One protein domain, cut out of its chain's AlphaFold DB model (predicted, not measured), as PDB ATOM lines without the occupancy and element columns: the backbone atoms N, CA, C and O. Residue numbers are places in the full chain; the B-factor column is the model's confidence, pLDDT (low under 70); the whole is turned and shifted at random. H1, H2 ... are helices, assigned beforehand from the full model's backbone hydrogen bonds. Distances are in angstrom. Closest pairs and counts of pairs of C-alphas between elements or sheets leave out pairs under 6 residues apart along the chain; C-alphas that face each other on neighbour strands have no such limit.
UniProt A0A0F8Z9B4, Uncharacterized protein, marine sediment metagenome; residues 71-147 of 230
ATOM      1  N   SER A  71      42.929 -58.699 -21.484       88.69
ATOM      2  CA  SER A  71      41.550 -58.289 -21.771       88.69
ATOM      3  C   SER A  71      41.432 -56.971 -22.534       88.69
ATOM      4  O   SER A  71      40.417 -56.767 -23.180       88.69
ATOM      5  N   ILE A  72      42.436 -56.088 -22.503       91.31
ATOM      6  CA  ILE A  72      42.370 -54.775 -23.176       91.31
ATOM      7  C   ILE A  72      43.325 -54.646 -24.357       91.31
ATOM      8  O   ILE A  72      43.268 -53.652 -25.076       91.31
ATOM      9  N   LYS A  73      44.212 -55.624 -24.586       91.75
ATOM     10  CA  LYS A  73      45.189 -55.562 -25.687       91.75
ATOM     11  C   LYS A  73      44.502 -55.412 -27.044       91.75
ATOM     12  O   LYS A  73      44.930 -54.588 -27.845       91.75
ATOM     13  N   HIS A  74      43.404 -56.134 -27.262       88.25
ATOM     14  CA  HIS A  74      42.633 -56.058 -28.504       88.25
ATOM     15  C   HIS A  74      42.026 -54.669 -28.764       88.25
ATOM     16  O   HIS A  74      41.735 -54.344 -29.904       88.25
ATOM     17  N   LEU A  75      41.869 -53.832 -27.732       90.94
ATOM     18  CA  LEU A  75      41.352 -52.472 -27.877       90.94
ATOM     19  C   LEU A  75      42.424 -51.497 -28.368       90.94
ATOM     20  O   LEU A  75      42.097 -50.364 -28.705       90.94
ATOM     21  N   VAL A  76      43.706 -51.870 -28.356       92.81
ATOM     22  CA  VAL A  76      44.800 -50.936 -28.631       92.81
ATOM     23  C   VAL A  76      45.089 -50.868 -30.124       92.81
ATOM     24  O   VAL A  76      45.616 -51.811 -30.711       92.81
ATOM     25  N   THR A  77      44.853 -49.705 -30.733       89.50
ATOM     26  CA  THR A  77      45.129 -49.481 -32.158       89.50
ATOM     27  C   THR A  77      45.973 -48.225 -32.393       89.50
ATOM     28  O   THR A  77      46.293 -47.446 -31.487       89.50
ATOM     29  N   TRP A  78      46.430 -48.041 -33.635       85.69
ATOM     30  CA  TRP A  78      47.129 -46.816 -34.031       85.69
ATOM     31  C   TRP A  78      46.186 -45.618 -34.154       85.69
ATOM     32  O   TRP A  78      46.630 -44.477 -34.018       85.69
ATOM     33  N   LYS A  79      44.903 -45.885 -34.413       76.12
ATOM     34  CA  LYS A  79      43.825 -44.898 -34.451       76.12
ATOM     35  C   LYS A  79      43.095 -44.933 -33.095       76.12
ATOM     36  O   LYS A  79      43.481 -45.665 -32.195       76.12
ATOM     37  N   SER A  80      42.122 -44.056 -32.885       66.62
ATOM     38  CA  SER A  80      41.341 -44.016 -31.633       66.62
ATOM     39  C   SER A  80      39.841 -44.143 -31.866       66.62
ATOM     40  O   SER A  80      39.051 -43.950 -30.952       66.62
ATOM     41  N   THR A  81      39.418 -44.401 -33.100       67.81
ATOM     42  CA  THR A  81      38.002 -44.582 -33.413       67.81
ATOM     43  C   THR A  81      37.563 -45.942 -32.887       67.81
ATOM     44  O   THR A  81      38.128 -46.954 -33.299       67.81
ATOM     45  N   GLY A  82      36.626 -45.959 -31.938       74.12
ATOM     46  CA  GLY A  82      36.120 -47.173 -31.290       74.12
ATOM     47  C   GLY A  82      37.180 -47.999 -30.553       74.12
ATOM     48  O   GLY A  82      36.956 -49.170 -30.277       74.12
ATOM     49  N   SER A  83      38.352 -47.418 -30.288       87.56
ATOM     50  CA  SER A  83      39.537 -48.119 -29.792       87.56
ATOM     51  C   SER A  83      40.444 -47.181 -28.990       87.56
ATOM     52  O   SER A  83      40.303 -45.958 -29.002       87.56
ATOM     53  N   ILE A  84      41.406 -47.750 -28.277       92.25
ATOM     54  CA  ILE A  84      42.374 -47.033 -27.456       92.25
ATOM     55  C   ILE A  84      43.625 -46.757 -28.289       92.25
ATOM     56  O   ILE A  84      44.322 -47.671 -28.723       92.25
ATOM     57  N   SER A  85      43.970 -45.481 -28.460       92.56
ATOM     58  CA  SER A  85      45.206 -45.132 -29.169       92.56
ATOM     59  C   SER A  85      46.451 -45.675 -28.462       92.56
ATOM     60  O   SER A  85      46.544 -45.635 -27.233       92.56
ATOM     61  N   PHE A  86      47.480 -46.040 -29.236       92.69
ATOM     62  CA  PHE A  86      48.825 -46.361 -28.731       92.69
ATOM     63  C   PHE A  86      49.301 -45.395 -27.635       92.69
ATOM     64  O   PHE A  86      49.833 -45.800 -26.599       92.69
ATOM     65  N   SER A  87      49.124 -44.093 -27.871       91.62
ATOM     66  CA  SER A  87      49.591 -43.074 -26.938       91.62
ATOM     67  C   SER A  87      48.859 -43.135 -25.602       91.62
ATOM     68  O   SER A  87      49.529 -43.034 -24.581       91.62
ATOM     69  N   ALA A  88      47.538 -43.316 -25.594       94.00
ATOM     70  CA  ALA A  88      46.767 -43.484 -24.363       94.00
ATOM     71  C   ALA A  88      47.120 -44.807 -23.665       94.00
ATOM     72  O   ALA A  88      47.479 -44.805 -22.491       94.00
ATOM     73  N   ALA A  89      47.147 -45.914 -24.416       94.94
ATOM     74  CA  ALA A  89      47.486 -47.241 -23.906       94.94
ATOM     75  C   ALA A  89      48.846 -47.272 -23.194       94.94
ATOM     76  O   ALA A  89      48.978 -47.830 -22.107       94.94
ATOM     77  N   SER A  90      49.849 -46.595 -23.758       94.19
ATOM     78  CA  SER A  90      51.190 -46.533 -23.167       94.19
ATOM     79  C   SER A  90      51.227 -45.908 -21.765       94.19
ATOM     80  O   SER A  90      52.057 -46.312 -20.947       94.19
ATOM     81  N   GLU A  91      50.333 -44.957 -21.471       94.38
ATOM     82  CA  GLU A  91      50.266 -44.274 -20.171       94.38
ATOM     83  C   GLU A  91      49.671 -45.200 -19.092       94.38
ATOM     84  O   GLU A  91      50.013 -45.067 -17.919       94.38
ATOM     85  N   MET A  92      48.853 -46.184 -19.485       93.56
ATOM     86  CA  MET A  92      48.219 -47.149 -18.575       93.56
ATOM     87  C   MET A  92      49.144 -48.297 -18.148       93.56
ATOM     88  O   MET A  92      48.879 -48.959 -17.152       93.56
ATOM     89  N   THR A  93      50.252 -48.526 -18.864       93.31
ATOM     90  CA  THR A  93      51.165 -49.671 -18.641       93.31
ATOM     91  C   THR A  93      51.811 -49.721 -17.252       93.31
ATOM     92  O   THR A  93      52.448 -50.717 -16.916       93.31
ATOM     93  N   GLY A  94      51.736 -48.631 -16.484       88.38
ATOM     94  CA  GLY A  94      52.243 -48.554 -15.113       88.38
ATOM     95  C   GLY A  94      51.199 -48.831 -14.028       88.38
ATOM     96  O   GLY A  94      51.575 -48.840 -12.865       88.38
ATOM     97  N   LEU A  95      49.926 -49.012 -14.389       91.12
ATOM     98  CA  LEU A  95      48.837 -49.293 -13.450       91.12
ATOM     99  C   LEU A  95      48.635 -50.800 -13.263       91.12
ATOM    100  O   LEU A  95      49.011 -51.591 -14.130       91.12
ATOM    101  N   ASP A  96      47.964 -51.182 -12.180       90.62
ATOM    102  CA  ASP A  96      47.551 -52.565 -11.935       90.62
ATOM    103  C   ASP A  96      46.481 -53.038 -12.928       90.62
ATOM    104  O   ASP A  96      45.683 -52.254 -13.441       90.62
ATOM    105  N   ALA A  97      46.417 -54.351 -13.159       90.06
ATOM    106  CA  ALA A  97      45.558 -54.961 -14.176       90.06
ATOM    107  C   ALA A  97      44.056 -54.631 -14.033       90.06
ATOM    108  O   ALA A  97      43.376 -54.484 -15.049       90.06
ATOM    109  N   SER A  98      43.540 -54.491 -12.802       89.69
ATOM    110  CA  SER A  98      42.147 -54.067 -12.558       89.69
ATOM    111  C   SER A  98      41.921 -52.625 -13.010       89.69
ATOM    112  O   SER A  98      41.004 -52.341 -13.776       89.69
ATOM    113  N   LEU A  99      42.823 -51.724 -12.612       91.81
ATOM    114  CA  LEU A  99      42.751 -50.303 -12.950       91.81
ATOM    115  C   LEU A  99      42.923 -50.064 -14.449       91.81
ATOM    116  O   LEU A  99      42.305 -49.161 -15.003       91.81
ATOM    117  N   GLN A 100      43.747 -50.874 -15.115       94.44
ATOM    118  CA  GLN A 100      43.889 -50.832 -16.567       94.44
ATOM    119  C   GLN A 100      42.565 -51.139 -17.277       94.44
ATOM    120  O   GLN A 100      42.240 -50.454 -18.242       94.44
ATOM    121  N   ASN A 101      41.796 -52.124 -16.801       92.75
ATOM    122  CA  ASN A 101      40.495 -52.468 -17.381       92.75
ATOM    123  C   ASN A 101      39.472 -51.352 -17.175       92.75
ATOM    124  O   ASN A 101      38.822 -50.924 -18.128       92.75
ATOM    125  N   GLU A 102      39.367 -50.843 -15.949       93.19
ATOM    126  CA  GLU A 102      38.440 -49.756 -15.631       93.19
ATOM    127  C   GLU A 102      38.786 -48.472 -16.405       93.19
ATOM    128  O   GLU A 102      37.903 -47.802 -16.939       93.19
ATOM    129  N   LEU A 103      40.077 -48.143 -16.533       94.69
ATOM    130  CA  LEU A 103      40.513 -46.979 -17.302       94.69
ATOM    131  C   LEU A 103      40.319 -47.187 -18.807       94.69
ATOM    132  O   LEU A 103      39.941 -46.245 -19.496       94.69
ATOM    133  N   ALA A 104      40.529 -48.397 -19.328       93.88
ATOM    134  CA  ALA A 104      40.245 -48.725 -20.723       93.88
ATOM    135  C   ALA A 104      38.767 -48.495 -21.069       93.88
ATOM    136  O   ALA A 104      38.469 -47.857 -22.079       93.88
ATOM    137  N   GLN A 105      37.856 -48.937 -20.201       92.31
ATOM    138  CA  GLN A 105      36.428 -48.673 -20.345       92.31
ATOM    139  C   GLN A 105      36.135 -47.167 -20.302       92.31
ATOM    140  O   GLN A 105      35.511 -46.640 -21.223       92.31
ATOM    141  N   ALA A 106      36.672 -46.446 -19.314       93.38
ATOM    142  CA  ALA A 106      36.488 -44.998 -19.203       93.38
ATOM    143  C   ALA A 106      37.029 -44.227 -20.423       93.38
ATOM    144  O   ALA A 106      36.430 -43.233 -20.834       93.38
ATOM    145  N   ILE A 107      38.134 -44.681 -21.031       94.00
ATOM    146  CA  ILE A 107      38.678 -44.093 -22.263       94.00
ATOM    147  C   ILE A 107      37.660 -44.164 -23.395       94.00
ATOM    148  O   ILE A 107      37.465 -43.166 -24.088       94.00
ATOM    149  N   LEU A 108      37.025 -45.320 -23.580       92.06
ATOM    150  CA  LEU A 108      36.061 -45.535 -24.656       92.06
ATOM    151  C   LEU A 108      34.735 -44.811 -24.379       92.06
ATOM    152  O   LEU A 108      34.210 -44.139 -25.266       92.06
ATOM    153  N   GLU A 109      34.233 -44.885 -23.145       91.50
ATOM    154  CA  GLU A 109      32.967 -44.262 -22.737       91.50
ATOM    155  C   GLU A 109      33.029 -42.734 -22.762       91.50
ATOM    156  O   GLU A 109      32.082 -42.078 -23.193       91.50
ATOM    157  N   HIS A 110      34.140 -42.145 -22.321       91.31
ATOM    158  CA  HIS A 110      34.281 -40.694 -22.230       91.31
ATOM    159  C   HIS A 110      35.134 -40.089 -23.340       91.31
ATOM    160  O   HIS A 110      35.376 -38.883 -23.320       91.31
ATOM    161  N   ASP A 111      35.590 -40.878 -24.310       89.69
ATOM    162  CA  ASP A 111      36.468 -40.406 -25.383       89.69
ATOM    163  C   ASP A 111      37.691 -39.660 -24.817       89.69
ATOM    164  O   ASP A 111      37.960 -38.497 -25.137       89.69
ATOM    165  N   LEU A 112      38.373 -40.284 -23.850       92.12
ATOM    166  CA  LEU A 112      39.479 -39.639 -23.145       92.12
ATOM    167  C   LEU A 112      40.673 -39.442 -24.080       92.12
ATOM    168  O   LEU A 112      41.179 -40.366 -24.721       92.12
ATOM    169  N   THR A 113      41.191 -38.222 -24.097       91.44
ATOM    170  CA  THR A 113      42.411 -37.884 -24.819       91.44
ATOM    171  C   THR A 113      43.639 -38.433 -24.094       91.44
ATOM    172  O   THR A 113      43.653 -38.628 -22.879       91.44
ATOM    173  N   LYS A 114      44.750 -38.582 -24.822       92.31
ATOM    174  CA  LYS A 114      46.058 -38.943 -24.244       92.31
ATOM    175  C   LYS A 114      46.427 -38.098 -23.016       92.31
ATOM    176  O   LYS A 114      46.990 -38.621 -22.058       92.31
ATOM    177  N   ASN A 115      46.166 -36.791 -23.065       94.19
ATOM    178  CA  ASN A 115      46.536 -35.878 -21.984       94.19
ATOM    179  C   ASN A 115      45.675 -36.095 -20.737       94.19
ATOM    180  O   ASN A 115      46.175 -35.935 -19.629       94.19
ATOM    181  N   GLU A 116      44.414 -36.472 -20.906       94.81
ATOM    182  CA  GLU A 116      43.512 -36.797 -19.799       94.81
ATOM    183  C   GLU A 116      43.883 -38.139 -19.181       94.81
ATOM    184  O   GLU A 116      44.064 -38.215 -17.971       94.81
ATOM    185  N   VAL A 117      44.136 -39.160 -20.004       95.19
ATOM    186  CA  VAL A 117      44.626 -40.465 -19.529       95.19
ATOM    187  C   VAL A 117      45.918 -40.305 -18.730       95.19
ATOM    188  O   VAL A 117      46.048 -40.873 -17.649       95.19
ATOM    189  N   ARG A 118      46.857 -39.481 -19.212       95.12
ATOM    190  CA  ARG A 118      48.085 -39.162 -18.475       95.12
ATOM    191  C   ARG A 118      47.814 -38.455 -17.147       95.12
ATOM    192  O   ARG A 118      48.491 -38.737 -16.166       95.12
ATOM    193  N   GLN A 119      46.886 -37.501 -17.110       94.31
ATOM    194  CA  GLN A 119      46.543 -36.809 -15.864       94.31
ATOM    195  C   GLN A 119      45.958 -37.787 -14.846       94.31
ATOM    196  O   GLN A 119      46.424 -37.817 -13.710       94.31
ATOM    197  N   ILE A 120      45.032 -38.647 -15.276       94.56
ATOM    198  CA  ILE A 120      44.448 -39.695 -14.435       94.56
ATOM    199  C   ILE A 120      45.554 -40.608 -13.896       94.56
ATOM    200  O   ILE A 120      45.670 -40.773 -12.685       94.56
ATOM    201  N   THR A 121      46.425 -41.145 -14.758       93.31
ATOM    202  CA  THR A 121      47.503 -42.047 -14.313       93.31
ATOM    203  C   THR A 121      48.477 -41.350 -13.357       93.31
ATOM    204  O   THR A 121      48.945 -41.963 -12.400       93.31
ATOM    205  N   GLN A 122      48.761 -40.058 -13.552       91.56
ATOM    206  CA  GLN A 122      49.590 -39.274 -12.633       91.56
ATOM    207  C   GLN A 122      48.930 -39.049 -11.270       91.56
ATOM    208  O   GLN A 122      49.625 -39.139 -10.258       91.56
ATOM    209  N   ILE A 123      47.623 -38.769 -11.229       91.31
ATOM    210  CA  ILE A 123      46.862 -38.638  -9.978       91.31
ATOM    211  C   ILE A 123      46.890 -39.970  -9.221       91.31
ATOM    212  O   ILE A 123      47.278 -40.000  -8.053       91.31
ATOM    213  N   MET A 124      46.587 -41.073  -9.913       91.06
ATOM    214  CA  MET A 124      46.606 -42.425  -9.344       91.06
ATOM    215  C   MET A 124      47.963 -42.768  -8.720       91.06
ATOM    216  O   MET A 124      48.025 -43.221  -7.582       91.06
ATOM    217  N   ASN A 125      49.056 -42.480  -9.431       85.75
ATOM    218  CA  ASN A 125      50.409 -42.789  -8.966       85.75
ATOM    219  C   ASN A 125      50.882 -41.921  -7.787       85.75
ATOM    220  O   ASN A 125      51.777 -42.334  -7.055       85.75
ATOM    221  N   ARG A 126      50.358 -40.698  -7.629       86.44
ATOM    222  CA  ARG A 126      50.803 -39.762  -6.577       86.44
ATOM    223  C   ARG A 126      50.020 -39.903  -5.285       86.44
ATOM    224  O   ARG A 126      50.593 -39.750  -4.212       86.44
ATOM    225  N   SER A 127      48.723 -40.138  -5.409       77.44
ATOM    226  CA  SER A 127      47.789 -39.965  -4.304       77.44
ATOM    227  C   SER A 127      47.146 -41.279  -3.857       77.44
ATOM    228  O   SER A 127      46.324 -41.249  -2.945       77.44
ATOM    229  N   SER A 128      47.481 -42.412  -4.497       66.06
ATOM    230  CA  SER A 128      46.814 -43.715  -4.307       66.06
ATOM    231  C   SER A 128      45.285 -43.587  -4.296       66.06
ATOM    232  O   SER A 128      44.590 -44.268  -3.543       66.06
ATOM    233  N   SER A 129      44.772 -42.636  -5.082       68.00
ATOM    234  CA  SER A 129      43.361 -42.267  -5.110       68.00
ATOM    235  C   SER A 129      42.535 -43.333  -5.814       68.00
ATOM    236  O   SER A 129      43.062 -44.177  -6.535       68.00
ATOM    237  N   ASN A 130      41.220 -43.281  -5.632       87.81
ATOM    238  CA  ASN A 130      40.305 -44.102  -6.409       87.81
ATOM    239  C   ASN A 130      40.285 -43.620  -7.872       87.81
ATOM    240  O   ASN A 130      40.214 -42.416  -8.134       87.81
ATOM    241  N   LEU A 131      40.283 -44.550  -8.831       90.38
ATOM    242  CA  LEU A 131      40.201 -44.237 -10.258       90.38
ATOM    243  C   LEU A 131      38.982 -43.379 -10.596       90.38
ATOM    244  O   LEU A 131      39.094 -42.456 -11.398       90.38
ATOM    245  N   LYS A 132      37.840 -43.635  -9.949       91.44
ATOM    246  CA  LYS A 132      36.617 -42.845 -10.155       91.44
ATOM    247  C   LYS A 132      36.798 -41.383  -9.750       91.44
ATOM    248  O   LYS A 132      36.320 -40.495 -10.444       91.44
ATOM    249  N   GLU A 133      37.515 -41.126  -8.660       90.81
ATOM    250  CA  GLU A 133      37.798 -39.759  -8.209       90.81
ATOM    251  C   GLU A 133      38.764 -39.057  -9.163       90.81
ATOM    252  O   GLU A 133      38.518 -37.918  -9.551       90.81
ATOM    253  N   ALA A 134      39.827 -39.747  -9.588       92.62
ATOM    254  CA  ALA A 134      40.775 -39.212 -10.561       92.62
ATOM    255  C   ALA A 134      40.096 -38.910 -11.910       92.62
ATOM    256  O   ALA A 134      40.363 -37.874 -12.519       92.62
ATOM    257  N   LEU A 135      39.191 -39.786 -12.357       93.31
ATOM    258  CA  LEU A 135      38.393 -39.594 -13.563       93.31
ATOM    259  C   LEU A 135      37.476 -38.373 -13.434       93.31
ATOM    260  O   LEU A 135      37.500 -37.512 -14.311       93.31
ATOM    261  N   ASN A 136      36.720 -38.261 -12.338       91.88
ATOM    262  CA  ASN A 136      35.812 -37.134 -12.115       91.88
ATOM    263  C   ASN A 136      36.557 -35.798 -12.093       91.88
ATOM    264  O   ASN A 136      36.147 -34.874 -12.788       91.88
ATOM    265  N   GLN A 137      37.699 -35.722 -11.400       91.19
ATOM    266  CA  GLN A 137      38.527 -34.511 -11.370       91.19
ATOM    267  C   GLN A 137      38.945 -34.050 -12.769       91.19
ATOM    268  O   GLN A 137      38.998 -32.855 -13.034       91.19
ATOM    269  N   VAL A 138      39.246 -34.985 -13.673       92.44
ATOM    270  CA  VAL A 138      39.637 -34.651 -15.048       92.44
ATOM    271  C   VAL A 138      38.421 -34.311 -15.913       92.44
ATOM    272  O   VAL A 138      38.487 -33.381 -16.715       92.44
ATOM    273  N   LEU A 139      37.300 -35.019 -15.747       92.62
ATOM    274  CA  LEU A 139      36.072 -34.762 -16.503       92.62
ATOM    275  C   LEU A 139      35.415 -33.425 -16.141       92.62
ATOM    276  O   LEU A 139      34.888 -32.765 -17.034       92.62
ATOM    277  N   GLU A 140      35.482 -32.994 -14.880       92.38
ATOM    278  CA  GLU A 140      34.956 -31.700 -14.415       92.38
ATOM    279  C   GLU A 140      35.655 -30.497 -15.066       92.38
ATOM    280  O   GLU A 140      35.075 -29.417 -15.163       92.38
ATOM    281  N   LEU A 141      36.878 -30.682 -15.575       90.56
ATOM    282  CA  LEU A 141      37.602 -29.644 -16.314       90.56
ATOM    283  C   LEU A 141      37.083 -29.465 -17.747       90.56
ATOM    284  O   LEU A 141      37.458 -28.501 -18.422       90.56
ATOM    285  N   ARG A 142      36.254 -30.388 -18.250       89.12
ATOM    286  CA  ARG A 142      35.750 -30.316 -19.620       89.12
ATOM    287  C   ARG A 142      34.620 -29.290 -19.731       89.12
ATOM    288  O   ARG A 142      33.678 -29.322 -18.947       89.12
ATOM    289  N   PRO A 143      34.603 -28.472 -20.799       89.12
ATOM    290  CA  PRO A 143      33.454 -27.614 -21.086       89.12
ATOM    291  C   PRO A 143      32.210 -28.423 -21.488       89.12
ATOM    292  O   PRO A 143      31.095 -27.909 -21.437       89.12
ATOM    293  N   ARG A 144      32.396 -29.669 -21.948       87.06
ATOM    294  CA  ARG A 144      31.331 -30.597 -22.342       87.06
ATOM    295  C   ARG A 144      31.720 -32.026 -21.989       87.06
ATOM    296  O   ARG A 144      32.824 -32.462 -22.311       87.06
ATOM    297  N   ILE A 145      30.788 -32.761 -21.395       82.88
ATOM    298  CA  ILE A 145      30.951 -34.185 -21.112       82.88
ATOM    299  C   ILE A 145      30.382 -34.964 -22.295       82.88
ATOM    300  O   ILE A 145      29.205 -34.843 -22.623       82.88
ATOM    301  N   ILE A 146      31.242 -35.745 -22.946       83.56
ATOM    302  CA  ILE A 146      30.846 -36.722 -23.959       83.56
ATOM    303  C   ILE A 146      30.682 -38.059 -23.239       83.56
ATOM    304  O   ILE A 146      31.551 -38.448 -22.453       83.56
ATOM    305  N   LYS A 147      29.570 -38.740 -23.507       86.81
ATOM    306  CA  LYS A 147      29.334 -40.116 -23.086       86.81
ATOM    307  C   LYS A 147      28.980 -40.944 -24.314       86.81
ATOM    308  O   LYS A 147      28.150 -40.531 -25.121       86.81
TER     309      LYS A 147
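AT A GLANCE: This is residues 71 to 147 of the 230 residues of an uncharacterized protein of marine sediment metagenome (UniProt A0A0F8Z9B4). Look for four helices in two layers, H1 and H3 staggered in one and H2 and H4 in the other, with residues 71 to 85 looping at one edge beside H1. The printed part has 77 residues, with no named strand, and is all helix. It is compact, with radius of gyration of the C-alphas 11.4 A and spans 29 by 29 by 16 A.

HOW THE PARTS SIT: Find H1, residues 86 to 92; H3, residues 114 to 127, touches it at Ala 88 and Lys 114, the closest C-alphas, 4.6 A apart. H4, residues 131 to 139, touches H3 at a steep tilt of 46 degrees, closest C-alphas Ile 120 and Ala 134, 5.4 A. H2, residues 97 to 110, only just touches H4, with 3 pairs of C-alphas within 8 A, closest Leu 99 and Leu 131, 7.1 A. H2, H3 and H4 have every O i to N i+4 pair within hydrogen-bond range; H1 has 1 of 3, and 3 of 4 O i to N i+3.

IN THESE COORDINATES: From C-alpha 86 at (48.825, -46.361, -28.731) H1 runs 10.2 A, H2 19.9 A, H3 20.0 A, and H4 12.1 A to C-alpha 139 at (36.072, -34.762, -16.503).

THE WHOLE: The printed part has no cut; the three links are tight. Residues 80 to 81 and 128 to 129 have pLDDT under 70.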